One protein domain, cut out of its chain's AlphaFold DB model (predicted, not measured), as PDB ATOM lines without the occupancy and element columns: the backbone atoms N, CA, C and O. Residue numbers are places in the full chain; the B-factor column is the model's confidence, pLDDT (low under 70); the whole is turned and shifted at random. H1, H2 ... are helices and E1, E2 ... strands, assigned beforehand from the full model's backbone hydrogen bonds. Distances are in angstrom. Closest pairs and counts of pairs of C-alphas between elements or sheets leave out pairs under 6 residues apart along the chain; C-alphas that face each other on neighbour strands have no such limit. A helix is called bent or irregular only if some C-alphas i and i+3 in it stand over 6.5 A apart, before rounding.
ATOM      1  N   PHE A 386       0.227 -17.533   1.737       54.47
ATOM      2  CA  PHE A 386      -0.159 -17.908   0.368       54.47
ATOM      3  C   PHE A 386      -1.405 -17.116  -0.042       54.47
ATOM      4  O   PHE A 386      -2.282 -16.877   0.788       54.47
ATOM      5  N   GLU A 387      -1.483 -16.688  -1.301       50.03
ATOM      6  CA  GLU A 387      -2.553 -15.799  -1.776       50.03
ATOM      7  C   GLU A 387      -3.722 -16.576  -2.409       50.03
ATOM      8  O   GLU A 387      -4.865 -16.126  -2.319       50.03
ATOM      9  N   SER A 388      -3.479 -17.746  -3.016       54.09
ATOM     10  CA  SER A 388      -4.469 -18.410  -3.883       54.09
ATOM     11  C   SER A 388      -5.654 -19.060  -3.157       54.09
ATOM     12  O   SER A 388      -6.781 -19.028  -3.650       54.09
ATOM     13  N   ILE A 389      -5.440 -19.621  -1.964       58.19
ATOM     14  CA  ILE A 389      -6.491 -20.318  -1.195       58.19
ATOM     15  C   ILE A 389      -7.543 -19.314  -0.673       58.19
ATOM     16  O   ILE A 389      -8.691 -19.649  -0.365       58.19
ATOM     17  N   GLN A 390      -7.182 -18.034  -0.589       67.81
ATOM     18  CA  GLN A 390      -8.034 -16.970  -0.075       67.81
ATOM     19  C   GLN A 390      -9.028 -16.505  -1.156       67.81
ATOM     20  O   GLN A 390      -8.951 -15.387  -1.658       67.81
ATOM     21  N   HIS A 391     -10.002 -17.367  -1.490       70.06
ATOM     22  CA  HIS A 391     -11.051 -17.155  -2.505       70.06
ATOM     23  C   HIS A 391     -11.688 -15.757  -2.488       70.06
ATOM     24  O   HIS A 391     -12.033 -15.220  -3.535       70.06
ATOM     25  N   HIS A 392     -11.823 -15.145  -1.314       64.69
ATOM     26  CA  HIS A 392     -12.359 -13.798  -1.157       64.69
ATOM     27  C   HIS A 392     -11.473 -12.705  -1.769       64.69
ATOM     28  O   HIS A 392     -11.998 -11.754  -2.346       64.69
ATOM     29  N   LYS A 393     -10.141 -12.855  -1.711       70.88
ATOM     30  CA  LYS A 393      -9.200 -11.992  -2.436       70.88
ATOM     31  C   LYS A 393      -9.350 -12.202  -3.940       70.88
ATOM     32  O   LYS A 393      -9.403 -11.213  -4.655       70.88
ATOM     33  N   ILE A 394      -9.529 -13.437  -4.420       77.62
ATOM     34  CA  ILE A 394      -9.794 -13.712  -5.848       77.62
ATOM     35  C   ILE A 394     -11.090 -13.027  -6.309       77.62
ATOM     36  O   ILE A 394     -11.071 -12.255  -7.265       77.62
ATOM     37  N   ILE A 395     -12.202 -13.249  -5.599       77.44
ATOM     38  CA  ILE A 395     -13.515 -12.651  -5.894       77.44
ATOM     39  C   ILE A 395     -13.430 -11.119  -5.898       77.44
ATOM     40  O   ILE A 395     -13.907 -10.485  -6.842       77.44
ATOM     41  N   LYS A 396     -12.780 -10.526  -4.889       74.19
ATOM     42  CA  LYS A 396     -12.578  -9.077  -4.803       74.19
ATOM     43  C   LYS A 396     -11.697  -8.550  -5.938       74.19
ATOM     44  O   LYS A 396     -12.138  -7.673  -6.668       74.19
ATOM     45  N   ASN A 397     -10.506  -9.116  -6.138       77.62
ATOM     46  CA  ASN A 397      -9.565  -8.705  -7.186       77.62
ATOM     47  C   ASN A 397     -10.211  -8.756  -8.575       77.62
ATOM     48  O   ASN A 397     -10.007  -7.858  -9.388       77.62
ATOM     49  N   ARG A 398     -11.007  -9.795  -8.849       78.81
ATOM     50  CA  ARG A 398     -11.744  -9.950 -10.105       78.81
ATOM     51  C   ARG A 398     -12.892  -8.939 -10.248       78.81
ATOM     52  O   ARG A 398     -13.031  -8.335 -11.310       78.81
ATOM     53  N   SER A 399     -13.632  -8.659  -9.172       77.06
ATOM     54  CA  SER A 399     -14.623  -7.568  -9.127       77.06
ATOM     55  C   SER A 399     -13.986  -6.193  -9.387       77.06
ATOM     56  O   SER A 399     -14.480  -5.440 -10.223       77.06
ATOM     57  N   ASP A 400     -12.860  -5.890  -8.735       80.38
ATOM     58  CA  ASP A 400     -12.100  -4.642  -8.900       80.38
ATOM     59  C   ASP A 400     -11.499  -4.508 -10.321       80.38
ATOM     60  O   ASP A 400     -11.289  -3.400 -10.819       80.38
ATOM     61  N   GLN A 401     -11.266  -5.636 -11.007       80.31
ATOM     62  CA  GLN A 401     -10.831  -5.721 -12.410       80.31
ATOM     63  C   GLN A 401     -11.995  -5.726 -13.428       80.31
ATOM     64  O   GLN A 401     -11.744  -5.817 -14.628       80.31
ATOM     65  N   TYR A 402     -13.250  -5.589 -12.980       76.25
ATOM     66  CA  TYR A 402     -14.473  -5.657 -13.801       76.25
ATOM     67  C   TYR A 402     -14.711  -7.005 -14.523       76.25
ATOM     68  O   TYR A 402     -15.518  -7.071 -15.451       76.25
ATOM     69  N   ASP A 403     -14.082  -8.091 -14.061       73.75
ATOM     70  CA  ASP A 403     -14.415  -9.473 -14.432       73.75
ATOM     71  C   ASP A 403     -15.168 -10.139 -13.264       73.75
ATOM     72  O   ASP A 403     -14.557 -10.839 -12.466       73.75
ATOM     73  N   PRO A 404     -16.486  -9.925 -13.077       69.31
ATOM     74  CA  PRO A 404     -17.221 -10.554 -11.970       69.31
ATOM     75  C   PRO A 404     -17.094 -12.087 -12.021       69.31
ATOM     76  O   PRO A 404     -16.843 -12.636 -13.088       69.31
ATOM     77  N   ILE A 405     -17.345 -12.831 -10.939       75.81
ATOM     78  CA  ILE A 405     -17.378 -14.310 -11.004       75.81
ATOM     79  C   ILE A 405     -18.826 -14.808 -11.056       75.81
ATOM     80  O   ILE A 405     -19.656 -14.402 -10.251       75.81
ATOM     81  N   ASP A 406     -19.130 -15.684 -12.017       73.69
ATOM     82  CA  ASP A 406     -20.457 -16.286 -12.223       73.69
ATOM     83  C   ASP A 406     -20.663 -17.514 -11.310       73.69
ATOM     84  O   ASP A 406     -20.700 -18.660 -11.766       73.69
ATOM     85  N   ILE A 407     -20.709 -17.265  -9.996       80.38
ATOM     86  CA  ILE A 407     -20.975 -18.250  -8.932       80.38
ATOM     87  C   ILE A 407     -21.932 -17.661  -7.874       80.38
ATOM     88  O   ILE A 407     -21.971 -16.440  -7.708       80.38
ATOM     89  N   PRO A 408     -22.684 -18.490  -7.122       81.81
ATOM     90  CA  PRO A 408     -23.465 -18.019  -5.977       81.81
ATOM     91  C   PRO A 408     -22.560 -17.474  -4.866       81.81
ATOM     92  O   PRO A 408     -21.563 -18.105  -4.526       81.81
ATOM     93  N   MET A 409     -22.935 -16.336  -4.279       85.81
ATOM     94  CA  MET A 409     -22.257 -15.738  -3.122       85.81
ATOM     95  C   MET A 409     -23.157 -15.888  -1.889       85.81
ATOM     96  O   MET A 409     -23.918 -14.992  -1.539       85.81
ATOM     97  N   ASP A 410     -23.127 -17.085  -1.311       85.69
ATOM     98  CA  ASP A 410     -24.059 -17.630  -0.315       85.69
ATOM     99  C   ASP A 410     -23.427 -17.851   1.076       85.69
ATOM    100  O   ASP A 410     -24.018 -18.501   1.934       85.69
ATOM    101  N   LEU A 411     -22.232 -17.301   1.316       85.75
ATOM    102  CA  LEU A 411     -21.612 -17.191   2.640       85.75
ATOM    103  C   LEU A 411     -20.983 -15.803   2.812       85.75
ATOM    104  O   LEU A 411     -20.185 -15.371   1.977       85.75
ATOM    105  N   THR A 412     -21.299 -15.126   3.916       84.56
ATOM    106  CA  THR A 412     -20.640 -13.878   4.328       84.56
ATOM    107  C   THR A 412     -19.645 -14.161   5.451       84.56
ATOM    108  O   THR A 412     -19.983 -14.788   6.450       84.56
ATOM    109  N   VAL A 413     -18.411 -13.693   5.301       79.88
ATOM    110  CA  VAL A 413     -17.369 -13.775   6.329       79.88
ATOM    111  C   VAL A 413     -17.172 -12.394   6.937       79.88
ATOM    112  O   VAL A 413     -17.092 -11.405   6.208       79.88
ATOM    113  N   ILE A 414     -17.113 -12.332   8.265       78.19
ATOM    114  CA  ILE A 414     -17.062 -11.097   9.051       78.19
ATOM    115  C   ILE A 414     -15.888 -11.180  10.026       78.19
ATOM    116  O   ILE A 414     -15.812 -12.124  10.809       78.19
ATOM    117  N   PHE A 415     -15.014 -10.175  10.038       72.25
ATOM    118  CA  PHE A 415     -14.023 -10.007  11.105       72.25
ATOM    119  C   PHE A 415     -14.540  -8.982  12.121       72.25
ATOM    120  O   PHE A 415     -14.920  -7.871  11.743       72.25
ATOM    121  N   LYS A 416     -14.591  -9.346  13.407       70.38
ATOM    122  CA  LYS A 416     -15.028  -8.463  14.502       70.38
ATOM    123  C   LYS A 416     -13.873  -8.161  15.444       70.38
ATOM    124  O   LYS A 416     -13.136  -9.064  15.810       70.38
ATOM    125  N   ASN A 417     -13.749  -6.903  15.859       60.88
ATOM    126  CA  ASN A 417     -12.780  -6.513  16.878       60.88
ATOM    127  C   ASN A 417     -13.404  -6.620  18.275       60.88
ATOM    128  O   ASN A 417     -14.353  -5.893  18.569       60.88
ATOM    129  N   TYR A 418     -12.873  -7.502  19.123       57.16
ATOM    130  CA  TYR A 418     -13.360  -7.696  20.492       57.16
ATOM    131  C   TYR A 418     -12.685  -6.789  21.542       57.16
ATOM    132  O   TYR A 418     -13.156  -6.750  22.678       57.16
ATOM    133  N   ASP A 419     -11.657  -6.007  21.177       51.72
ATOM    134  CA  ASP A 419     -10.963  -5.074  22.092       51.72
ATOM    135  C   ASP A 419     -11.818  -3.857  22.511       51.72
ATOM    136  O   ASP A 419     -11.508  -3.168  23.487       51.72
ATOM    137  N   ASN A 420     -12.922  -3.587  21.807       42.97
ATOM    138  CA  ASN A 420     -13.941  -2.650  22.274       42.97
ATOM    139  C   ASN A 420     -14.853  -3.362  23.287       42.97
ATOM    140  O   ASN A 420     -15.771  -4.083  22.891       42.97
ATOM    141  N   GLU A 421     -14.622  -3.142  24.588       35.47
ATOM    142  CA  GLU A 421     -15.497  -3.667  25.648       35.47
ATOM    143  C   GLU A 421     -16.979  -3.345  25.360       35.47
ATOM    144  O   GLU A 421     -17.310  -2.191  25.057       35.47
ATOM    145  N   GLU A 435     -17.730  -0.857  11.489       56.12
ATOM    146  CA  GLU A 435     -16.666  -0.924  10.435       56.12
ATOM    147  C   GLU A 435     -15.904  -2.280  10.327       56.12
ATOM    148  O   GLU A 435     -14.847  -2.391   9.703       56.12
ATOM    149  N   SER A 436     -16.453  -3.345  10.909       60.75
ATOM    150  CA  SER A 436     -16.096  -4.749  10.677       60.75
ATOM    151  C   SER A 436     -15.866  -5.068   9.184       60.75
ATOM    152  O   SER A 436     -16.779  -4.898   8.368       60.75
ATOM    153  N   PRO A 437     -14.683  -5.577   8.783       67.69
ATOM    154  CA  PRO A 437     -14.457  -6.038   7.418       67.69
ATOM    155  C   PRO A 437     -15.356  -7.238   7.094       67.69
ATOM    156  O   PRO A 437     -15.276  -8.282   7.747       67.69
ATOM    157  N   LYS A 438     -16.199  -7.099   6.064       74.88
ATOM    158  CA  LYS A 438     -17.089  -8.160   5.564       74.88
ATOM    159  C   LYS A 438     -16.751  -8.503   4.119       74.88
ATOM    160  O   LYS A 438     -16.521  -7.604   3.309       74.88
ATOM    161  N   PHE A 439     -16.764  -9.786   3.773       77.38
ATOM    162  CA  PHE A 439     -16.676 -10.243   2.385       77.38
ATOM    163  C   PHE A 439     -17.685 -11.355   2.100       77.38
ATOM    164  O   PHE A 439     -18.062 -12.104   2.996       77.38
ATOM    165  N   GLN A 440     -18.095 -11.491   0.840       80.94
ATOM    166  CA  GLN A 440     -18.946 -12.593   0.388       80.94
ATOM    167  C   GLN A 440     -18.134 -13.617  -0.413       80.94
ATOM    168  O   GLN A 440     -17.174 -13.269  -1.101       80.94
ATOM    169  N   THR A 441     -18.513 -14.888  -0.309       84.12
ATOM    170  CA  THR A 441     -17.898 -16.020  -1.014       84.12
ATOM    171  C   THR A 441     -18.946 -17.096  -1.301       84.12
ATOM    172  O   THR A 441     -20.033 -17.079  -0.724       84.12
ATOM    173  N   ASN A 442     -18.626 -18.069  -2.160       86.38
ATOM    174  CA  ASN A 442     -19.447 -19.273  -2.270       86.38
ATOM    175  C   ASN A 442     -19.220 -20.183  -1.056       86.38
ATOM    176  O   ASN A 442     -18.079 -20.564  -0.772       86.38
ATOM    177  N   ARG A 443     -20.307 -20.566  -0.384       84.75
ATOM    178  CA  ARG A 443     -20.326 -21.420   0.807       84.75
ATOM    179  C   ARG A 443     -19.616 -22.748   0.566       84.75
ATOM    180  O   ARG A 443     -18.640 -23.055   1.236       84.75
ATOM    181  N   PHE A 444     -20.047 -23.487  -0.455       82.12
ATOM    182  CA  PHE A 444     -19.476 -24.788  -0.813       82.12
ATOM    183  C   PHE A 444     -17.956 -24.723  -1.062       82.12
ATOM    184  O   PHE A 444     -17.210 -25.603  -0.633       82.12
ATOM    185  N   LEU A 445     -17.468 -23.670  -1.733       80.50
ATOM    186  CA  LEU A 445     -16.032 -23.485  -1.964       80.50
ATOM    187  C   LEU A 445     -15.248 -23.176  -0.685       80.50
ATOM    188  O   LEU A 445     -14.079 -23.547  -0.596       80.50
ATOM    189  N   PHE A 446     -15.866 -22.502   0.285       81.31
ATOM    190  CA  PHE A 446     -15.277 -22.289   1.603       81.31
ATOM    191  C   PHE A 446     -15.217 -23.608   2.388       81.31
ATOM    192  O   PHE A 446     -14.138 -24.004   2.819       81.31
ATOM    193  N   GLU A 447     -16.332 -24.339   2.478       81.56
ATOM    194  CA  GLU A 447     -16.443 -25.620   3.196       81.56
ATOM    195  C   GLU A 447     -15.514 -26.716   2.622       81.56
ATOM    196  O   GLU A 447     -14.955 -27.517   3.370       81.56
ATOM    197  N   MET A 448     -15.295 -26.751   1.301       77.81
ATOM    198  CA  MET A 448     -14.437 -27.751   0.640       77.81
ATOM    199  C   MET A 448     -12.929 -27.535   0.865       77.81
ATOM    200  O   MET A 448     -12.158 -28.506   0.821       77.81
ATOM    201  N   ILE A 449     -12.509 -26.282   1.062       74.75
ATOM    202  CA  ILE A 449     -11.109 -25.895   1.282       74.75
ATOM    203  C   ILE A 449     -10.790 -25.824   2.778       74.75
ATOM    204  O   ILE A 449      -9.815 -26.446   3.210       74.75
ATOM    205  N   TYR A 450     -11.653 -25.160   3.556       76.50
ATOM    206  CA  TYR A 450     -11.525 -24.928   4.997       76.50
ATOM    207  C   TYR A 450     -12.593 -25.683   5.838       76.50
ATOM    208  O   TYR A 450     -13.319 -25.056   6.617       76.50
ATOM    209  N   PRO A 451     -12.735 -27.022   5.725       73.75
ATOM    210  CA  PRO A 451     -13.708 -27.798   6.493       73.75
ATOM    211  C   PRO A 451     -13.526 -27.674   8.013       73.75
ATOM    212  O   PRO A 451     -14.500 -27.797   8.746       73.75
ATOM    213  N   GLU A 452     -12.317 -27.371   8.496       72.25
ATOM    214  CA  GLU A 452     -12.049 -27.017   9.897       72.25
ATOM    215  C   GLU A 452     -12.887 -25.839  10.436       72.25
ATOM    216  O   GLU A 452     -13.076 -25.747  11.647       72.25
ATOM    217  N   TYR A 453     -13.431 -24.979   9.566       76.00
ATOM    218  CA  TYR A 453     -14.304 -23.863   9.943       76.00
ATOM    219  C   TYR A 453     -15.798 -24.110   9.648       76.00
ATOM    220  O   TYR A 453     -16.614 -23.228   9.908       76.00
ATOM    221  N   VAL A 454     -16.197 -25.294   9.157       79.56
ATOM    222  CA  VAL A 454     -17.615 -25.632   8.880       79.56
ATOM    223  C   VAL A 454     -18.479 -25.505  10.137       79.56
ATOM    224  O   VAL A 454     -19.533 -24.872  10.096       79.56
ATOM    225  N   ASP A 455     -18.000 -26.022  11.271       79.31
ATOM    226  CA  ASP A 455     -18.707 -25.974  12.562       79.31
ATOM    227  C   ASP A 455     -18.842 -24.543  13.136       79.31
ATOM    228  O   ASP A 455     -19.579 -24.322  14.101       79.31
ATOM    229  N   MET A 456     -18.150 -23.556  12.551       79.19
ATOM    230  CA  MET A 456     -18.244 -22.140  12.924       79.19
ATOM    231  C   MET A 456     -19.268 -21.354  12.087       79.19
ATOM    232  O   MET A 456     -19.601 -20.226  12.462       79.19
ATOM    233  N   ILE A 457     -19.800 -21.923  10.998       81.75
ATOM    234  CA  ILE A 457     -20.799 -21.264  10.141       81.75
ATOM    235  C   ILE A 457     -22.161 -21.215  10.857       81.75
ATOM    236  O   ILE A 457     -22.709 -22.236  11.278       81.75
ATOM    237  N   ARG A 458     -22.743 -20.019  10.973       80.56
ATOM    238  CA  ARG A 458     -24.019 -19.744  11.650       80.56
ATOM    239  C   ARG A 458     -25.024 -19.169  10.657       80.56
ATOM    240  O   ARG A 458     -25.016 -17.979  10.362       80.56
ATOM    241  N   GLY A 459     -25.907 -20.027  10.148       83.12
ATOM    242  CA  GLY A 459     -26.769 -19.661   9.022       83.12
ATOM    243  C   GLY A 459     -25.909 -19.458   7.777       83.12
ATOM    244  O   GLY A 459     -25.213 -20.394   7.383       83.12
ATOM    245  N   ASP A 460     -25.921 -18.243   7.232       83.38
ATOM    246  CA  ASP A 460     -25.164 -17.841   6.038       83.38
ATOM    247  C   ASP A 460     -23.990 -16.893   6.377       83.38
ATOM    248  O   ASP A 460     -23.411 -16.260   5.491       83.38
ATOM    249  N   GLU A 461     -23.618 -16.796   7.661       84.31
ATOM    250  CA  GLU A 461     -22.485 -16.002   8.151       84.31
ATOM    251  C   GLU A 461     -21.441 -16.861   8.884       84.31
ATOM    252  O   GLU A 461     -21.769 -17.854   9.534       84.31
ATOM    253  N   ILE A 462     -20.174 -16.449   8.846       81.62
ATOM    254  CA  ILE A 462     -19.111 -16.937   9.738       81.62
ATOM    255  C   ILE A 462     -18.293 -15.752  10.263       81.62
ATOM    256  O   ILE A 462     -18.033 -14.791   9.535       81.62
ATOM    257  N   VAL A 463     -17.914 -15.813  11.542       76.12
ATOM    258  CA  VAL A 463     -17.281 -14.706  12.269       76.12
ATOM    259  C   VAL A 463     -15.908 -15.124  12.798       76.12
ATOM    260  O   VAL A 463     -15.798 -16.152  13.464       76.12
ATOM    261  N   PHE A 464     -14.901 -14.294  12.525       71.81
ATOM    262  CA  PHE A 464     -13.523 -14.386  13.024       71.81
ATOM    263  C   PHE A 464     -13.164 -13.132  13.842       71.81
ATOM    264  O   PHE A 464     -13.879 -12.125  13.781       71.81
ATOM    265  N   ASP A 465     -12.068 -13.175  14.600       64.50
ATOM    266  CA  ASP A 465     -11.553 -12.015  15.341       64.50
ATOM    267  C   ASP A 465     -10.764 -11.042  14.427       64.50
ATOM    268  O   ASP A 465     -10.414 -11.366  13.290       64.50
ATOM    269  N   MET A 466     -10.443  -9.841  14.906       55.94
ATOM    270  CA  MET A 466      -9.522  -8.910  14.237       55.94
ATOM    271  C   MET A 466      -8.060  -9.115  14.648       55.94
ATOM    272  O   MET A 466      -7.169  -8.776  13.868       55.94
ATOM    273  N   ASP A 467      -7.799  -9.738  15.800       52.16
ATOM    274  CA  ASP A 467      -6.469 -10.296  16.088       52.16
ATOM    275  C   ASP A 467      -6.165 -11.483  15.154       52.16
ATOM    276  O   ASP A 467      -5.046 -11.602  14.646       52.16
ATOM    277  N   ASP A 468      -7.189 -12.280  14.823       49.00
ATOM    278  CA  ASP A 468      -7.164 -13.277  13.745       49.00
ATOM    279  C   ASP A 468      -6.962 -12.614  12.365       49.00
ATOM    280  O   ASP A 468      -6.214 -13.132  11.544       49.00
ATOM    281  N   TYR A 469      -7.518 -11.426  12.095       44.81
ATOM    282  CA  TYR A 469      -7.261 -10.710  10.829       44.81
ATOM    283  C   TYR A 469      -5.784 -10.294  10.637       44.81
ATOM    284  O   TYR A 469      -5.347 -10.113   9.501       44.81
ATOM    285  N   GLN A 470      -4.997 -10.150  11.715       43.78
ATOM    286  CA  GLN A 470      -3.559  -9.827  11.634       43.78
ATOM    287  C   GLN A 470      -2.623 -11.022  11.886       43.78
ATOM    288  O   GLN A 470      -1.500 -11.015  11.385       43.78
ATOM    289  N   ASN A 471      -3.057 -12.044  12.635       39.78
ATOM    290  CA  ASN A 471      -2.226 -13.200  13.009       39.78
ATOM    291  C   ASN A 471      -2.709 -14.542  12.435       39.78
ATOM    292  O   ASN A 471      -1.968 -15.527  12.501       39.78
ATOM    293  N   SER A 472      -3.901 -14.589  11.841       43.06
ATOM    294  CA  SER A 472      -4.402 -15.705  11.041       43.06
ATOM    295  C   SER A 472      -4.904 -15.231   9.671       43.06
ATOM    296  O   SER A 472      -6.100 -15.168   9.377       43.06
ATOM    297  N   ASP A 473      -3.957 -15.073   8.743       48.25
ATOM    298  CA  ASP A 473      -4.204 -15.643   7.419       48.25
ATOM    299  C   ASP A 473      -4.809 -17.043   7.599       48.25
ATOM    300  O   ASP A 473      -4.341 -17.800   8.451       48.25
ATOM    301  N   LEU A 474      -5.847 -17.380   6.826       50.94
ATOM    302  CA  LEU A 474      -6.541 -18.671   6.921       50.94
ATOM    303  C   LEU A 474      -5.545 -19.807   6.625       50.94
ATOM    304  O   LEU A 474      -5.283 -20.147   5.469       50.94
ATOM    305  N   PHE A 475      -4.901 -20.309   7.680       54.78
ATOM    306  CA  PHE A 475      -3.630 -21.005   7.549       54.78
ATOM    307  C   PHE A 475      -3.831 -22.418   7.021       54.78
ATOM    308  O   PHE A 475      -4.629 -23.200   7.530       54.78
ATOM    309  N   VAL A 476      -2.989 -22.767   6.054       55.84
ATOM    310  CA  VAL A 476      -2.774 -24.136   5.590       55.84
ATOM    311  C   VAL A 476      -2.447 -25.032   6.791       55.84
ATOM    312  O   VAL A 476      -1.331 -25.006   7.314       55.84
ATOM    313  N   ASN A 477      -3.421 -25.824   7.248       59.66
ATOM    314  CA  ASN A 477      -3.234 -26.751   8.361       59.66
ATOM    315  C   ASN A 477      -2.400 -27.954   7.903       59.66
ATOM    316  O   ASN A 477      -2.925 -28.946   7.397       59.66
ATOM    317  N   TRP A 478      -1.084 -27.865   8.099       61.16
ATOM    318  CA  TRP A 478      -0.116 -28.875   7.672       61.16
ATOM    319  C   TRP A 478      -0.358 -30.278   8.249       61.16
ATOM    320  O   TRP A 478       0.019 -31.246   7.593       61.16
ATOM    321  N   GLU A 479      -1.026 -30.415   9.399       56.53
ATOM    322  CA  GLU A 479      -1.265 -31.707  10.066       56.53
ATOM    323  C   GLU A 479      -2.521 -32.444   9.555       56.53
ATOM    324  O   GLU A 479      -2.689 -33.639   9.805       56.53
ATOM    325  N   ARG A 480      -3.408 -31.769   8.807       65.94
ATOM    326  CA  ARG A 480      -4.669 -32.341   8.295       65.94
ATOM    327  C   ARG A 480      -4.425 -33.349   7.153       65.94
ATOM    328  O   ARG A 480      -3.665 -33.030   6.238       65.94
ATOM    329  N   PRO A 481      -5.090 -34.520   7.092       60.09
ATOM    330  CA  PRO A 481      -4.946 -35.444   5.962       60.09
ATOM    331  C   PRO A 481      -5.364 -34.813   4.622       60.09
ATOM    332  O   PRO A 481      -6.382 -34.125   4.533       60.09
ATOM    333  N   ILE A 482      -4.582 -35.075   3.571       66.44
ATOM    334  CA  ILE A 482      -4.891 -34.676   2.190       66.44
ATOM    335  C   ILE A 482      -6.002 -35.587   1.644       66.44
ATOM    336  O   ILE A 482      -5.952 -36.804   1.817       66.44
ATOM    337  N   SER A 483      -7.000 -35.007   0.971       67.12
ATOM    338  CA  SER A 483      -8.122 -35.737   0.361       67.12
ATOM    339  C   SER A 483      -8.029 -35.717  -1.168       67.12
ATOM    340  O   SER A 483      -7.801 -34.673  -1.776       67.12
ATOM    341  N   THR A 484      -8.237 -36.877  -1.791       65.81
ATOM    342  CA  THR A 484      -8.037 -37.131  -3.232       65.81
ATOM    343  C   THR A 484      -9.280 -36.916  -4.104       65.81
ATOM    344  O   THR A 484      -9.232 -37.158  -5.307       65.81
ATOM    345  N   GLU A 485     -10.407 -36.510  -3.518       72.31
ATOM    346  CA  GLU A 485     -11.699 -36.389  -4.209       72.31
ATOM    347  C   GLU A 485     -11.992 -34.939  -4.616       72.31
ATOM    348  O   GLU A 485     -12.031 -34.043  -3.776       72.31
ATOM    349  N   PHE A 486     -12.223 -34.699  -5.910       80.00
ATOM    350  CA  PHE A 486     -12.487 -33.359  -6.472       80.00
ATOM    351  C   PHE A 486     -13.985 -33.009  -6.582       80.00
ATOM    352  O   PHE A 486     -14.351 -31.945  -7.085       80.00
ATOM    353  N   VAL A 487     -14.853 -33.925  -6.144       80.88
ATOM    354  CA  VAL A 487     -16.313 -33.797  -6.110       80.88
ATOM    355  C   VAL A 487     -16.799 -34.451  -4.812       80.88
ATOM    356  O   VAL A 487     -16.692 -35.672  -4.701       80.88
ATOM    357  N   PRO A 488     -17.310 -33.685  -3.832       75.31
ATOM    358  CA  PRO A 488     -17.861 -34.240  -2.599       75.31
ATOM    359  C   PRO A 488     -19.093 -35.120  -2.835       75.31
ATOM    360  O   PRO A 488     -19.860 -34.908  -3.784       75.31
ATOM    361  N   GLU A 489     -19.313 -36.078  -1.932       68.88
ATOM    362  CA  GLU A 489     -20.502 -36.932  -1.937       68.88
ATOM    363  C   GLU A 489     -21.794 -36.097  -2.005       68.88
ATOM    364  O   GLU A 489     -21.940 -35.082  -1.327       68.88
ATOM    365  N   ASN A 490     -22.766 -36.561  -2.797       74.06
ATOM    366  CA  ASN A 490     -24.066 -35.909  -3.036       74.06
ATOM    367  C   ASN A 490     -24.039 -34.607  -3.871       74.06
ATOM    368  O   ASN A 490     -25.084 -33.971  -4.018       74.06
ATOM    369  N   THR A 491     -22.910 -34.233  -4.490       78.38
ATOM    370  CA  THR A 491     -22.882 -33.144  -5.490       78.38
ATOM    371  C   THR A 491     -23.875 -33.418  -6.639       78.38
ATOM    372  O   THR A 491     -23.820 -34.495  -7.240       78.38
ATOM    373  N   PRO A 492     -24.762 -32.470  -7.011       78.25
ATOM    374  CA  PRO A 492     -25.720 -32.678  -8.096       78.25
ATOM    375  C   PRO A 492     -25.034 -32.675  -9.481       78.25
ATOM    376  O   PRO A 492     -24.134 -31.864  -9.710       78.25
ATOM    377  N   PRO A 493     -25.484 -33.492 -10.460       76.44
ATOM    378  CA  PRO A 493     -24.841 -33.605 -11.781       76.44
ATOM    379  C   PRO A 493     -24.764 -32.317 -12.618       76.44
ATOM    380  O   PRO A 493     -23.999 -32.265 -13.577       76.44
ATOM    381  N   SER A 494     -25.551 -31.292 -12.280       75.81
ATOM    382  CA  SER A 494     -25.505 -29.948 -12.877       75.81
ATOM    383  C   SER A 494     -24.301 -29.111 -12.428       75.81
ATOM    384  O   SER A 494     -23.961 -28.126 -13.078       75.81
ATOM    385  N   SER A 495     -23.666 -29.490 -11.315       79.31
ATOM    386  CA  SER A 495     -22.528 -28.787 -10.709       79.31
ATOM    387  C   SER A 495     -21.196 -29.513 -10.924       79.31
ATOM    388  O   SER A 495     -20.197 -29.158 -10.303       79.31
ATOM    389  N   ILE A 496     -21.157 -30.524 -11.801       83.00
ATOM    390  CA  ILE A 496     -19.960 -31.319 -12.109       83.00
ATOM    391  C   ILE A 496     -19.511 -31.025 -13.542       83.00
ATOM    392  O   ILE A 496     -20.270 -31.228 -14.492       83.00
ATOM    393  N   PHE A 497     -18.258 -30.604 -13.694       87.38
ATOM    394  CA  PHE A 497     -17.555 -30.594 -14.975       87.38
ATOM    395  C   PHE A 497     -16.675 -31.844 -15.102       87.38
ATOM    396  O   PHE A 497     -16.057 -32.294 -14.138       87.38
ATOM    397  N   HIS A 498     -16.608 -32.389 -16.311       87.62
ATOM    398  CA  HIS A 498     -15.742 -33.487 -16.713       87.62
ATOM    399  C   HIS A 498     -14.592 -32.917 -17.538       87.62
ATOM    400  O   HIS A 498     -14.734 -32.546 -18.701       87.62
ATOM    401  N   LEU A 499     -13.436 -32.830 -16.899       89.56
ATOM    402  CA  LEU A 499     -12.228 -32.262 -17.466       89.56
ATOM    403  C   LEU A 499     -11.527 -33.346 -18.293       89.56
ATOM    404  O   LEU A 499     -11.196 -34.416 -17.777       89.56
ATOM    405  N   ILE A 500     -11.367 -33.099 -19.590       90.06
ATOM    406  CA  ILE A 500     -10.848 -34.056 -20.568       90.06
ATOM    407  C   ILE A 500      -9.357 -33.812 -20.773       90.06
ATOM    408  O   ILE A 500      -8.927 -32.756 -21.239       90.06
ATOM    409  N   SER A 501      -8.577 -34.835 -20.442       91.94
ATOM    410  CA  SER A 501      -7.141 -34.912 -20.729       91.94
ATOM    411  C   SER A 501      -6.849 -35.153 -22.215       91.94
ATOM    412  O   SER A 501      -7.700 -35.631 -22.969       91.94
ATOM    413  N   THR A 502      -5.608 -34.909 -22.637       90.12
ATOM    414  CA  THR A 502      -5.097 -35.296 -23.970       90.12
ATOM    415  C   THR A 502      -5.253 -36.797 -24.248       90.12
ATOM    416  O   THR A 502      -5.531 -37.196 -25.376       90.12
ATOM    417  N   GLU A 503      -5.171 -37.622 -23.202       92.19
ATOM    418  CA  GLU A 503      -5.420 -39.071 -23.199       92.19
ATOM    419  C   GLU A 503      -6.912 -39.453 -23.322       92.19
ATOM    420  O   GLU A 503      -7.253 -40.635 -23.332       92.19
ATOM    421  N   LYS A 504      -7.815 -38.463 -23.364       88.69
ATOM    422  CA  LYS A 504      -9.281 -38.604 -23.302       88.69
ATOM    423  C   LYS A 504      -9.815 -39.282 -22.027       88.69
ATOM    424  O   LYS A 504     -10.989 -39.651 -21.976       88.69
ATOM    425  N   GLN A 505      -9.018 -39.369 -20.954       89.75
ATOM    426  CA  GLN A 505      -9.563 -39.629 -19.616       89.75
ATOM    427  C   GLN A 505     -10.434 -38.441 -19.178       89.75
ATOM    428  O   GLN A 505      -9.988 -37.293 -19.279       89.75
ATOM    429  N   ARG A 506     -11.630 -38.727 -18.647       88.56
ATOM    430  CA  ARG A 506     -12.536 -37.754 -18.013       88.56
ATOM    431  C   ARG A 506     -12.251 -37.673 -16.510       88.56
ATOM    432  O   ARG A 506     -12.274 -38.695 -15.824       88.56
ATOM    433  N   ILE A 507     -12.017 -36.470 -15.993       89.44
ATOM    434  CA  ILE A 507     -11.752 -36.196 -14.573       89.44
ATOM    435  C   ILE A 507     -12.901 -35.334 -14.026       89.44
ATOM    436  O   ILE A 507     -13.037 -34.188 -14.454       89.44
ATOM    437  N   PRO A 508     -13.754 -35.851 -13.123       88.94
ATOM    438  CA  PRO A 508     -14.849 -35.070 -12.555       88.94
ATOM    439  C   PRO A 508     -14.311 -34.038 -11.553       88.94
ATOM    440  O   PRO A 508     -13.450 -34.356 -10.735       88.94
ATOM    441  N   CYS A 509     -14.832 -32.814 -11.607       88.56
ATOM    442  CA  CYS A 509     -14.476 -31.698 -10.730       88.56
ATOM    443  C   CYS A 509     -15.706 -30.808 -10.479       88.56
ATOM    444  O   CYS A 509     -16.556 -30.658 -11.362       88.56
ATOM    445  N   HIS A 510     -15.825 -30.202  -9.294       87.62
ATOM    446  CA  HIS A 510     -16.929 -29.280  -9.017       87.62
ATOM    447  C   HIS A 510     -16.800 -27.979  -9.829       87.62
ATOM    448  O   HIS A 510     -15.790 -27.278  -9.746       87.62
ATOM    449  N   LYS A 511     -17.861 -27.606 -10.558       86.44
ATOM    450  CA  LYS A 511     -17.930 -26.454 -11.477       86.44
ATOM    451  C   LYS A 511     -17.343 -25.167 -10.884       86.44
ATOM    452  O   LYS A 511     -16.464 -24.553 -11.486       86.44
ATOM    453  N   ASN A 512     -17.793 -24.781  -9.687       86.38
ATOM    454  CA  ASN A 512     -17.383 -23.520  -9.053       86.38
ATOM    455  C   ASN A 512     -15.864 -23.444  -8.798       86.38
ATOM    456  O   ASN A 512     -15.310 -22.348  -8.829       86.38
ATOM    457  N   LEU A 513     -15.187 -24.583  -8.583       85.69
ATOM    458  CA  LEU A 513     -13.753 -24.627  -8.272       85.69
ATOM    459  C   LEU A 513     -12.917 -24.169  -9.471       85.69
ATOM    460  O   LEU A 513     -11.977 -23.396  -9.324       85.69
ATOM    461  N   ILE A 514     -13.310 -24.587 -10.676       86.88
ATOM    462  CA  ILE A 514     -12.647 -24.176 -11.917       86.88
ATOM    463  C   ILE A 514     -13.025 -22.742 -12.311       86.88
ATOM    464  O   ILE A 514     -12.166 -22.015 -12.796       86.88
ATOM    465  N   LEU A 515     -14.265 -22.295 -12.073       86.44
ATOM    466  CA  LEU A 515     -14.684 -20.926 -12.422       86.44
ATOM    467  C   LEU A 515     -14.014 -19.844 -11.558       86.44
ATOM    468  O   LEU A 515     -13.587 -18.811 -12.083       86.44
ATOM    469  N   VAL A 516     -13.866 -20.074 -10.248       86.31
ATOM    470  CA  VAL A 516     -13.174 -19.108  -9.375       86.31
ATOM    471  C   VAL A 516     -11.709 -18.943  -9.757       86.31
ATOM    472  O   VAL A 516     -11.211 -17.827  -9.690       86.31
ATOM    473  N   HIS A 517     -11.037 -20.000 -10.224       86.94
ATOM    474  CA  HIS A 517      -9.597 -19.963 -10.503       86.94
ATOM    475  C   HIS A 517      -9.248 -19.720 -11.978       86.94
ATOM    476  O   HIS A 517      -8.341 -18.945 -12.254       86.94
ATOM    477  N   SER A 518     -10.011 -20.235 -12.949       89.12
ATOM    478  CA  SER A 518      -9.760 -20.009 -14.386       89.12
ATOM    479  C   SER A 518     -10.548 -18.835 -14.962       89.12
ATOM    480  O   SER A 518     -11.779 -18.873 -15.069       89.12
ATOM    481  N   ARG A 519      -9.822 -17.808 -15.419       87.69
ATOM    482  CA  ARG A 519     -10.390 -16.705 -16.216       87.69
ATOM    483  C   ARG A 519     -10.792 -17.198 -17.613       87.69
ATOM    484  O   ARG A 519     -11.868 -16.859 -18.101       87.69
ATOM    485  N   GLN A 520      -9.987 -18.078 -18.221       87.12
ATOM    486  CA  GLN A 520     -10.237 -18.646 -19.553       87.12
ATOM    487  C   GLN A 520     -11.567 -19.420 -19.621       87.12
ATOM    488  O   GLN A 520     -12.399 -19.145 -20.485       87.12
ATOM    489  N   ILE A 521     -11.807 -20.352 -18.691       84.94
ATOM    490  CA  ILE A 521     -13.021 -21.187 -18.692       84.94
ATOM    491  C   ILE A 521     -14.260 -20.363 -18.302       84.94
ATOM    492  O   ILE A 521     -15.333 -20.550 -18.878       84.94
ATOM    493  N   THR A 522     -14.106 -19.375 -17.414       82.44
ATOM    494  CA  THR A 522     -15.166 -18.398 -17.102       82.44
ATOM    495  C   THR A 522     -15.565 -17.582 -18.336       82.44
ATOM    496  O   THR A 522     -16.755 -17.419 -18.614       82.44
ATOM    497  N   ALA A 523     -14.591 -17.128 -19.132       79.12
ATOM    498  CA  ALA A 523     -14.855 -16.454 -20.399       79.12
ATOM    499  C   ALA A 523     -15.546 -17.386 -21.414       79.12
ATOM    500  O   ALA A 523     -16.524 -16.978 -22.039       79.12
ATOM    501  N   MET A 524     -15.112 -18.648 -21.538       76.81
ATOM    502  CA  MET A 524     -15.756 -19.637 -22.417       76.81
ATOM    503  C   MET A 524     -17.224 -19.896 -22.043       76.81
ATOM    504  O   MET A 524     -18.071 -19.943 -22.934       76.81
ATOM    505  N   GLN A 525     -17.557 -20.005 -20.750       74.44
ATOM    506  CA  GLN A 525     -18.955 -20.086 -20.302       74.44
ATOM    507  C   GLN A 525     -19.738 -18.841 -20.756       74.44
ATOM    508  O   GLN A 525     -20.792 -18.968 -21.374       74.44
ATOM    509  N   ARG A 526     -19.187 -17.640 -20.532       70.00
ATOM    510  CA  ARG A 526     -19.849 -16.360 -20.839       70.00
ATOM    511  C   ARG A 526     -20.076 -16.085 -22.316       70.00
ATOM    512  O   ARG A 526     -21.128 -15.557 -22.669       70.00
ATOM    513  N   PHE A 527     -19.121 -16.412 -23.183       65.31
ATOM    514  CA  PHE A 527     -19.319 -16.248 -24.624       65.31
ATOM    515  C   PHE A 527     -20.472 -17.131 -25.112       65.31
ATOM    516  O   PHE A 527     -21.343 -16.642 -25.829       65.31
ATOM    517  N   ASN A 528     -20.544 -18.375 -24.633       60.00
ATOM    518  CA  ASN A 528     -21.612 -19.305 -24.989       60.00
ATOM    519  C   ASN A 528     -22.991 -18.918 -24.416       60.00
ATOM    520  O   ASN A 528     -23.995 -19.160 -25.083       60.00
ATOM    521  N   THR A 529     -23.075 -18.290 -23.234       57.09
ATOM    522  CA  THR A 529     -24.365 -17.829 -22.674       57.09
ATOM    523  C   THR A 529     -24.841 -16.488 -23.236       57.09
ATOM    524  O   THR A 529     -26.044 -16.298 -23.402       57.09
ATOM    525  N   ASN A 530     -23.929 -15.548 -23.516       45.19
ATOM    526  CA  ASN A 530     -24.293 -14.149 -23.786       45.19
ATOM    527  C   ASN A 530     -24.242 -13.769 -25.277       45.19
ATOM    528  O   ASN A 530     -24.942 -12.846 -25.689       45.19
ATOM    529  N   GLU A 548     -23.007 -31.624 -23.669       46.38
ATOM    530  CA  GLU A 548     -21.805 -31.016 -24.284       46.38
ATOM    531  C   GLU A 548     -21.133 -29.976 -23.363       46.38
ATOM    532  O   GLU A 548     -19.918 -29.995 -23.179       46.38
ATOM    533  N   PHE A 549     -21.915 -29.117 -22.697       51.28
ATOM    534  CA  PHE A 549     -21.402 -28.077 -21.789       51.28
ATOM    535  C   PHE A 549     -20.824 -28.593 -20.460       51.28
ATOM    536  O   PHE A 549     -20.417 -27.789 -19.617       51.28
ATOM    537  N   ARG A 550     -20.781 -29.913 -20.243       63.59
ATOM    538  CA  ARG A 550     -20.128 -30.521 -19.073       63.59
ATOM    539  C   ARG A 550     -18.731 -31.033 -19.379       63.59
ATOM    540  O   ARG A 550     -18.026 -31.366 -18.433       63.59
ATOM    541  N   GLU A 551     -18.329 -31.110 -20.645       79.25
ATOM    542  CA  GLU A 551     -17.042 -31.664 -21.062       79.25
ATOM    543  C   GLU A 551     -16.106 -30.559 -21.566       79.25
ATOM    544  O   GLU A 551     -16.415 -29.836 -22.509       79.25
ATOM    545  N   ILE A 552     -14.957 -30.401 -20.898       82.00
ATOM    546  CA  ILE A 552     -13.997 -29.315 -21.157       82.00
ATOM    547  C   ILE A 552     -12.642 -29.931 -21.496       82.00
ATOM    548  O   ILE A 552     -12.060 -30.626 -20.665       82.00
ATOM    549  N   GLU A 553     -12.122 -29.681 -22.698       84.31
ATOM    550  CA  GLU A 553     -10.788 -30.148 -23.091       84.31
ATOM    551  C   GLU A 553      -9.698 -29.261 -22.475       84.31
ATOM    552  O   GLU A 553      -9.641 -28.060 -22.725       84.31
ATOM    553  N   MET A 554      -8.827 -29.863 -21.661       83.75
ATOM    554  CA  MET A 554      -7.846 -29.142 -20.836       83.75
ATOM    555  C   MET A 554      -6.426 -29.136 -21.418       83.75
ATOM    556  O   MET A 554      -5.517 -28.585 -20.810       83.75
ATOM    557  N   ASN A 555      -6.202 -29.790 -22.563       85.75
ATOM    558  CA  ASN A 555      -4.916 -29.852 -23.277       85.75
ATOM    559  C   ASN A 555      -3.685 -30.324 -22.461       85.75
ATOM    560  O   ASN A 555      -2.555 -30.210 -22.931       85.75
ATOM    561  N   ALA A 556      -3.901 -30.948 -21.298       90.38
ATOM    562  CA  ALA A 556      -2.877 -31.529 -20.427       90.38
ATOM    563  C   ALA A 556      -3.104 -33.036 -20.180       90.38
ATOM    564  O   ALA A 556      -4.164 -33.583 -20.506       90.38
ATOM    565  N   THR A 557      -2.105 -33.719 -19.612       92.38
ATOM    566  CA  THR A 557      -2.200 -35.140 -19.224       92.38
ATOM    567  C   THR A 557      -3.157 -35.335 -18.046       92.38
ATOM    568  O   THR A 557      -3.472 -34.402 -17.301       92.38
ATOM    569  N   ALA A 558      -3.627 -36.566 -17.846       90.25
ATOM    570  CA  ALA A 558      -4.541 -36.879 -16.754       90.25
ATOM    571  C   ALA A 558      -3.902 -36.711 -15.362       90.25
ATOM    572  O   ALA A 558      -4.620 -36.475 -14.392       90.25
ATOM    573  N   GLU A 559      -2.576 -36.821 -15.248       90.75
ATOM    574  CA  GLU A 559      -1.835 -36.621 -13.996       90.75
ATOM    575  C   GLU A 559      -1.690 -35.130 -13.656       90.75
ATOM    576  O   GLU A 559      -2.053 -34.719 -12.553       90.75
ATOM    577  N   VAL A 560      -1.297 -34.294 -14.626       92.88
ATOM    578  CA  VAL A 560      -1.172 -32.833 -14.451       92.88
ATOM    579  C   VAL A 560      -2.502 -32.203 -14.047       92.88
ATOM    580  O   VAL A 560      -2.543 -31.415 -13.107       92.88
ATOM    581  N   ILE A 561      -3.612 -32.605 -14.676       92.19
ATOM    582  CA  ILE A 561      -4.950 -32.105 -14.322       92.19
ATOM    583  C   ILE A 561      -5.297 -32.450 -12.861       92.19
ATOM    584  O   ILE A 561      -5.801 -31.598 -12.133       92.19
ATOM    585  N   ARG A 562      -4.996 -33.671 -12.393       91.12
ATOM    586  CA  ARG A 562      -5.250 -34.081 -10.997       91.12
ATOM    587  C   ARG A 562      -4.370 -33.317 -10.008       91.12
ATOM    588  O   ARG A 562      -4.880 -32.856  -8.990       91.12
ATOM    589  N   ASN A 563      -3.085 -33.154 -10.318       90.50
ATOM    590  CA  ASN A 563      -2.136 -32.425  -9.475       90.50
ATOM    591  C   ASN A 563      -2.515 -30.940  -9.368       90.50
ATOM    592  O   ASN A 563      -2.534 -30.387  -8.265       90.50
ATOM    593  N   ALA A 564      -2.921 -30.327 -10.483       91.00
ATOM    594  CA  ALA A 564      -3.331 -28.933 -10.531       91.00
ATOM    595  C   ALA A 564      -4.636 -28.662  -9.759       91.00
ATOM    596  O   ALA A 564      -4.689 -27.702  -8.988       91.00
ATOM    597  N   ILE A 565      -5.666 -29.511  -9.901       90.31
ATOM    598  CA  ILE A 565      -6.916 -29.400  -9.118       90.31
ATOM    599  C   ILE A 565      -6.658 -29.691  -7.635       90.31
ATOM    600  O   ILE A 565      -7.232 -29.026  -6.772       90.31
ATOM    601  N   GLY A 566      -5.758 -30.634  -7.333       87.25
ATOM    602  CA  GLY A 566      -5.252 -30.861  -5.981       87.25
ATOM    603  C   GLY A 566      -4.708 -29.571  -5.368       87.25
ATOM    604  O   GLY A 566      -5.180 -29.171  -4.309       87.25
ATOM    605  N   GLY A 567      -3.824 -28.871  -6.087       84.00
ATOM    606  CA  GLY A 567      -3.228 -27.615  -5.627       84.00
ATOM    607  C   GLY A 567      -4.238 -26.480  -5.441       84.00
ATOM    608  O   GLY A 567      -4.117 -25.722  -4.483       84.00
ATOM    609  N   ILE A 568      -5.257 -26.390  -6.308       86.25
ATOM    610  CA  ILE A 568      -6.357 -25.413  -6.181       86.25
ATOM    611  C   ILE A 568      -7.152 -25.636  -4.883       86.25
ATOM    612  O   ILE A 568      -7.591 -24.679  -4.250       86.25
ATOM    613  N   ARG A 569      -7.352 -26.898  -4.483       80.69
ATOM    614  CA  ARG A 569      -8.081 -27.260  -3.259       80.69
ATOM    615  C   ARG A 569      -7.217 -27.163  -1.997       80.69
ATOM    616  O   ARG A 569      -7.721 -26.785  -0.944       80.69
ATOM    617  N   ASP A 570      -5.961 -27.580  -2.089       79.25
ATOM    618  CA  ASP A 570      -5.024 -27.716  -0.974       79.25
ATOM    619  C   ASP A 570      -3.588 -27.579  -1.499       79.25
ATOM    620  O   ASP A 570      -3.002 -28.530  -2.022       79.25
ATOM    621  N   ILE A 571      -2.998 -26.391  -1.341       78.06
ATOM    622  CA  ILE A 571      -1.678 -26.052  -1.902       78.06
ATOM    623  C   ILE A 571      -0.557 -27.013  -1.456       78.06
ATOM    624  O   ILE A 571       0.477 -27.124  -2.117       78.06
ATOM    625  N   ARG A 572      -0.757 -27.764  -0.362       75.00
ATOM    626  CA  ARG A 572       0.203 -28.757   0.141       75.00
ATOM    627  C   ARG A 572       0.446 -29.902  -0.833       75.00
ATOM    628  O   ARG A 572       1.528 -30.483  -0.787       75.00
ATOM    629  N   THR A 573      -0.494 -30.223  -1.728       80.25
ATOM    630  CA  THR A 573      -0.260 -31.262  -2.747       80.25
ATOM    631  C   THR A 573       0.903 -30.884  -3.666       80.25
ATOM    632  O   THR A 573       1.680 -31.756  -4.048       80.25
ATOM    633  N   LEU A 574       1.084 -29.590  -3.957       80.25
ATOM    634  CA  LEU A 574       2.154 -29.084  -4.820       80.25
ATOM    635  C   LEU A 574       3.550 -29.192  -4.181       80.25
ATOM    636  O   LEU A 574       4.541 -29.259  -4.902       80.25
ATOM    637  N   TYR A 575       3.640 -29.283  -2.848       73.69
ATOM    638  CA  TYR A 575       4.889 -29.608  -2.142       73.69
ATOM    639  C   TYR A 575       5.223 -31.115  -2.153       73.69
ATOM    640  O   TYR A 575       6.336 -31.487  -1.784       73.69
ATOM    641  N   GLY A 576       4.279 -31.985  -2.538       68.94
ATOM    642  CA  GLY A 576       4.440 -33.448  -2.542       68.94
ATOM    643  C   GLY A 576       4.715 -34.085  -3.911       68.94
ATOM    644  O   GLY A 576       5.049 -35.269  -3.965       68.94
ATOM    645  N   ILE A 577       4.569 -33.333  -5.007       75.12
ATOM    646  CA  ILE A 577       4.814 -33.796  -6.386       75.12
ATOM    647  C   ILE A 577       6.265 -33.541  -6.824       75.12
ATOM    648  O   ILE A 577       6.997 -32.778  -6.193       75.12
ATOM    649  N   LYS A 578       6.718 -34.184  -7.909       78.00
ATOM    650  CA  LYS A 578       8.089 -33.985  -8.412       78.00
ATOM    651  C   LYS A 578       8.226 -32.597  -9.043       78.00
ATOM    652  O   LYS A 578       7.271 -32.054  -9.588       78.00
ATOM    653  N   THR A 579       9.447 -32.054  -9.064       78.94
ATOM    654  CA  THR A 579       9.733 -30.729  -9.653       78.94
ATOM    655  C   THR A 579       9.234 -30.601 -11.100       78.94
ATOM    656  O   THR A 579       8.735 -29.546 -11.469       78.94
ATOM    657  N   ILE A 580       9.308 -31.672 -11.899       82.50
ATOM    658  CA  ILE A 580       8.806 -31.676 -13.283       82.50
ATOM    659  C   ILE A 580       7.268 -31.623 -13.356       82.50
ATOM    660  O   ILE A 580       6.732 -30.820 -14.109       82.50
ATOM    661  N   GLU A 581       6.554 -32.369 -12.503       85.44
ATOM    662  CA  GLU A 581       5.085 -32.308 -12.401       85.44
ATOM    663  C   GLU A 581       4.604 -30.925 -11.938       85.44
ATOM    664  O   GLU A 581       3.577 -30.432 -12.403       85.44
ATOM    665  N   LEU A 582       5.352 -30.269 -11.041       86.62
ATOM    666  CA  LEU A 582       5.063 -28.900 -10.604       86.62
ATOM    667  C   LEU A 582       5.242 -27.882 -11.742       86.62
ATOM    668  O   LEU A 582       4.451 -26.949 -11.856       86.62
ATOM    669  N   ILE A 583       6.235 -28.080 -12.611       89.62
ATOM    670  CA  ILE A 583       6.462 -27.252 -13.804       89.62
ATOM    671  C   ILE A 583       5.328 -27.431 -14.823       89.62
ATOM    672  O   ILE A 583       4.814 -26.445 -15.352       89.62
ATOM    673  N   GLU A 584       4.863 -28.660 -15.041       91.56
ATOM    674  CA  GLU A 584       3.677 -28.916 -15.865       91.56
ATOM    675  C   GLU A 584       2.408 -28.278 -15.260       91.56
ATOM    676  O   GLU A 584       1.595 -27.715 -15.996       91.56
ATOM    677  N   CYS A 585       2.263 -28.273 -13.928       92.94
ATOM    678  CA  CYS A 585       1.182 -27.547 -13.247       92.94
ATOM    679  C   CYS A 585       1.291 -26.022 -13.428       92.94
ATOM    680  O   CYS A 585       0.274 -25.370 -13.648       92.94
ATOM    681  N   ILE A 586       2.498 -25.441 -13.398       93.19
ATOM    682  CA  ILE A 586       2.725 -24.012 -13.679       93.19
ATOM    683  C   ILE A 586       2.266 -23.657 -15.098       93.19
ATOM    684  O   ILE A 586       1.501 -22.707 -15.264       93.19
ATOM    685  N   HIS A 587       2.657 -24.442 -16.106       92.69
ATOM    686  CA  HIS A 587       2.202 -24.247 -17.488       92.69
ATOM    687  C   HIS A 587       0.677 -24.397 -17.635       92.69
ATOM    688  O   HIS A 587       0.052 -23.657 -18.394       92.69
ATOM    689  N   PHE A 588       0.059 -25.321 -16.894       93.81
ATOM    690  CA  PHE A 588      -1.395 -25.498 -16.854       93.81
ATOM    691  C   PHE A 588      -2.118 -24.287 -16.233       93.81
ATOM    692  O   PHE A 588      -3.114 -23.815 -16.785       93.81
ATOM    693  N   TYR A 589      -1.616 -23.750 -15.113       93.56
ATOM    694  CA  TYR A 589      -2.178 -22.553 -14.478       93.56
ATOM    695  C   TYR A 589      -2.040 -21.310 -15.370       93.56
ATOM    696  O   TYR A 589      -2.993 -20.542 -15.482       93.56
ATOM    697  N   ASP A 590      -0.898 -21.150 -16.043       93.06
ATOM    698  CA  ASP A 590      -0.644 -20.087 -17.024       93.06
ATOM    699  C   ASP A 590      -1.628 -20.169 -18.208       93.06
ATOM    700  O   ASP A 590      -2.393 -19.239 -18.464       93.06
ATOM    701  N   TYR A 591      -1.718 -21.338 -18.857       91.38
ATOM    702  CA  TYR A 591      -2.608 -21.579 -20.000       91.38
ATOM    703  C   TYR A 591      -4.091 -21.307 -19.694       91.38
ATOM    704  O   TYR A 591      -4.810 -20.744 -20.524       91.38
ATOM    705  N   HIS A 592      -4.555 -21.681 -18.499       90.38
ATOM    706  CA  HIS A 592      -5.934 -21.465 -18.058       90.38
ATOM    707  C   HIS A 592      -6.176 -20.101 -17.383       90.38
ATOM    708  O   HIS A 592      -7.298 -19.847 -16.921       90.38
ATOM    709  N   LEU A 593      -5.168 -19.219 -17.359       90.12
ATOM    710  CA  LEU A 593      -5.206 -17.880 -16.766       90.12
ATOM    711  C   LEU A 593      -5.636 -17.909 -15.285       90.12
ATOM    712  O   LEU A 593      -6.586 -17.233 -14.882       90.12
ATOM    713  N   MET A 594      -4.946 -18.738 -14.496       90.06
ATOM    714  CA  MET A 594      -5.085 -18.871 -13.042       90.06
ATOM    715  C   MET A 594      -3.928 -18.140 -12.338       90.06
ATOM    716  O   MET A 594      -3.033 -18.768 -11.770       90.06
ATOM    717  N   GLU A 595      -3.908 -16.807 -12.431       85.88
ATOM    718  CA  GLU A 595      -2.792 -15.946 -11.992       85.88
ATOM    719  C   GLU A 595      -2.352 -16.208 -10.542       85.88
ATOM    720  O   GLU A 595      -1.160 -16.221 -10.234       85.88
ATOM    721  N   GLU A 596      -3.311 -16.443  -9.650       84.38
ATOM    722  CA  GLU A 596      -3.086 -16.661  -8.225       84.38
ATOM    723  C   GLU A 596      -2.417 -18.023  -7.962       84.38
ATOM    724  O   GLU A 596      -1.433 -18.112  -7.224       84.38
ATOM    725  N   MET A 597      -2.875 -19.076  -8.647       87.81
ATOM    726  CA  MET A 597      -2.271 -20.413  -8.592       87.81
ATOM    727  C   MET A 597      -0.893 -20.464  -9.252       87.81
ATOM    728  O   MET A 597       0.011 -21.118  -8.737       87.81
ATOM    729  N   PHE A 598      -0.712 -19.746 -10.362       90.50
ATOM    730  CA  PHE A 598       0.569 -19.612 -11.049       90.50
ATOM    731  C   PHE A 598       1.637 -19.002 -10.128       90.50
ATOM    732  O   PHE A 598       2.742 -19.538 -10.039       90.50
ATOM    733  N   ARG A 599       1.305 -17.928  -9.393       85.56
ATOM    734  CA  ARG A 599       2.214 -17.285  -8.425       85.56
ATOM    735  C   ARG A 599       2.623 -18.216  -7.292       85.56
ATOM    736  O   ARG A 599       3.818 -18.364  -7.029       85.56
ATOM    737  N   ASP A 600       1.658 -18.844  -6.620       83.00
ATOM    738  CA  ASP A 600       1.979 -19.715  -5.489       83.00
ATOM    739  C   ASP A 600       2.702 -20.994  -5.955       83.00
ATOM    740  O   ASP A 600       3.670 -21.398  -5.315       83.00
ATOM    741  N   ALA A 601       2.380 -21.565  -7.122       87.31
ATOM    742  CA  ALA A 601       3.151 -22.672  -7.699       87.31
ATOM    743  C   ALA A 601       4.605 -22.279  -8.041       87.31
ATOM    744  O   ALA A 601       5.530 -23.042  -7.758       87.31
ATOM    745  N   TRP A 602       4.841 -21.069  -8.567       87.75
ATOM    746  CA  TRP A 602       6.190 -20.533  -8.810       87.75
ATOM    747  C   TRP A 602       7.012 -20.346  -7.534       87.75
ATOM    748  O   TRP A 602       8.206 -20.648  -7.494       87.75
ATOM    749  N   LYS A 603       6.370 -19.865  -6.475       82.06
ATOM    750  CA  LYS A 603       6.964 -19.703  -5.145       82.06
ATOM    751  C   LYS A 603       7.340 -21.056  -4.536       82.06
ATOM    752  O   LYS A 603       8.465 -21.216  -4.072       82.06
ATOM    753  N   ILE A 604       6.460 -22.051  -4.654       78.69
ATOM    754  CA  ILE A 604       6.717 -23.442  -4.246       78.69
ATOM    755  C   ILE A 604       7.855 -24.050  -5.068       78.69
ATOM    756  O   ILE A 604       8.710 -24.733  -4.506       78.69
ATOM    757  N   LEU A 605       7.945 -23.763  -6.369       82.12
ATOM    758  CA  LEU A 605       9.076 -24.187  -7.196       82.12
ATOM    759  C   LEU A 605      10.388 -23.554  -6.697       82.12
ATOM    760  O   LEU A 605      11.375 -24.259  -6.494       82.12
ATOM    761  N   GLY A 606      10.390 -22.250  -6.403       73.38
ATOM    762  CA  GLY A 606      11.536 -21.558  -5.806       73.38
ATOM    763  C   GLY A 606      11.960 -22.120  -4.440       73.38
ATOM    764  O   GLY A 606      13.156 -22.224  -4.166       73.38
ATOM    765  N   ASP A 607      11.008 -22.547  -3.610       69.12
ATOM    766  CA  ASP A 607      11.264 -23.176  -2.307       69.12
ATOM    767  C   ASP A 607      11.747 -24.637  -2.421       69.12
ATOM    768  O   ASP A 607      12.577 -25.075  -1.623       69.12
ATOM    769  N   THR A 608      11.259 -25.397  -3.407       66.38
ATOM    770  CA  THR A 608      11.507 -26.851  -3.538       66.38
ATOM    771  C   THR A 608      12.669 -27.220  -4.462       66.38
ATOM    772  O   THR A 608      13.208 -28.321  -4.344       66.38
ATOM    773  N   VAL A 609      13.108 -26.328  -5.355       66.50
ATOM    774  CA  VAL A 609      14.255 -26.583  -6.243       66.50
ATOM    775  C   VAL A 609      15.547 -26.838  -5.450       66.50
ATOM    776  O   VAL A 609      15.805 -26.243  -4.399       66.50
TER     777      VAL A 609
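What this domain is: This is residues 386 to 421, 435 to 530 and 548 to 609 of the 952 residues of an uncharacterized protein of Caenorhabditis nigoni (UniProt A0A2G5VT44). What shape do these atoms make? Two lobes lie side by side: one is a small three-stranded sheet, E2 E1 E3, with H1 to H4 about it; the other is a second such sheet, E5 E4 E6, with H7 over one face and the helical hairpin of H9 and H10 beyond H7. H5 lies where the lobes meet, and the long link of residues 472 to 495 joins them. What is it built of, and how large is it? The printed part has 194 residues with ten named helices and six named strands, in the order H1 E1 E2 H2 H3 E3 H4 E4 E5 H5 H6 E6 H7 H8 H9 H10; both sheets are mixed, and the class is mixed, helices and strands. It is compact, with a radius of gyration of the C-alphas of 17.1 A and spans of 61 by 44 by 34 A.

How they stand to each other: What does the first helix meet? H1, residues 391 to 400, is on the sheet of E2, residues 438 to 441, E1, residues 411 to 416, and E3, residues 461 to 465; its height over the sheet is 4.5 A, only just above the sheet's level, and it lies over none of the strands, only just, with 2 C-alphas falling on E2. E2 and E1 are antiparallel at 156 degrees, with N 413 and O 439 2.8 A apart, and E1 and E3 are parallel at 25 degrees, with N 414 and O 462 2.9 A apart, both within hydrogen-bond range. H2, residues 443 to 449, H3, residues 451 to 456, and H4, residues 466 to 471, each only graze this sheet. How is the second sheet made? E4, residues 496 to 500, forms a hairpin with E5, residues 506 to 510, antiparallel at 146 degrees with N 499 and O 507 2.8 A apart, and is parallel to E6, residues 551 to 553, at 34 degrees with N 500 and O 552 2.8 A apart. H7, residues 558 to 569, is on this sheet at a height of 9.8 A, over E5 and running along it at 3 degrees on the local plane. Which helices touch? H5, residues 511 to 517, touches H1 at a steep tilt of 66 degrees, the same way, with the closest C-alphas, of Ile 394 and Val 516, 7.3 A apart; it only just touches H6, residues 519 to 530, with 3 pairs of C-alphas within 8 A, only at the corner. H7 touches H9, residues 579 to 591, with its residues 560 to 564 alone, about perpendicular at 76 degrees, the closest C-alphas being those of Ala 564 and Cys 585, 5.4 A. H9 and H10, residues 595 to 608, form a helical hairpin at a shallow tilt of 16 degrees, opposite ways, the C-alphas of Tyr 589 and Phe 598 coming closest at 5.3 A, and H8, residues 571 to 575, touches H7 and H10. Do the helix backbones hold their pairs? Every O i to N i+4 pair is within hydrogen-bond range in H1, H4, H6, H7, H9 and H10. It is 2 of 3 in H2 and in H5, 0 of 2 in H3 and 0 of 1 in H8, where O i to N i+3 pairs within range are 2 of 3 and 2 of 2.

Where its parts are: Where do the elements begin and end? H1 begins at C-alpha 391 (-11.051, -17.155, -2.505), E4 at C-alpha 496 (-19.960, -31.319, -12.109), and H10 ends at C-alpha 608 (11.507, -26.851, -3.538). Which are long? From first to last C-alpha H10 measures 19.9 A, H9 18.5 A, H7 16.9 A, E1 16.1 A and H6 16.0 A. Is any helix irregular? H3 is, with C-alphas 452 and 455 7.2 A apart.

The domain as a whole: Where is the chain cut? Residues 422 to 434 and 531 to 547 are not printed, with gaps of 15.5 A from C-alpha 421 to C-alpha 435 and 17.1 A from C-alpha 530 to C-alpha 548. Which reach and link are longest? The C-alphas of Glu 421 and Glu 503 are the two farthest apart, at 61.2 A, and the link from H4 to E4 is long, with 24 residues. Where is confidence low? The mean pLDDT of the printed part is 76.6, and 47 residues are under 70, among them residues 465 to 484, 417 to 421 and 386 to 390.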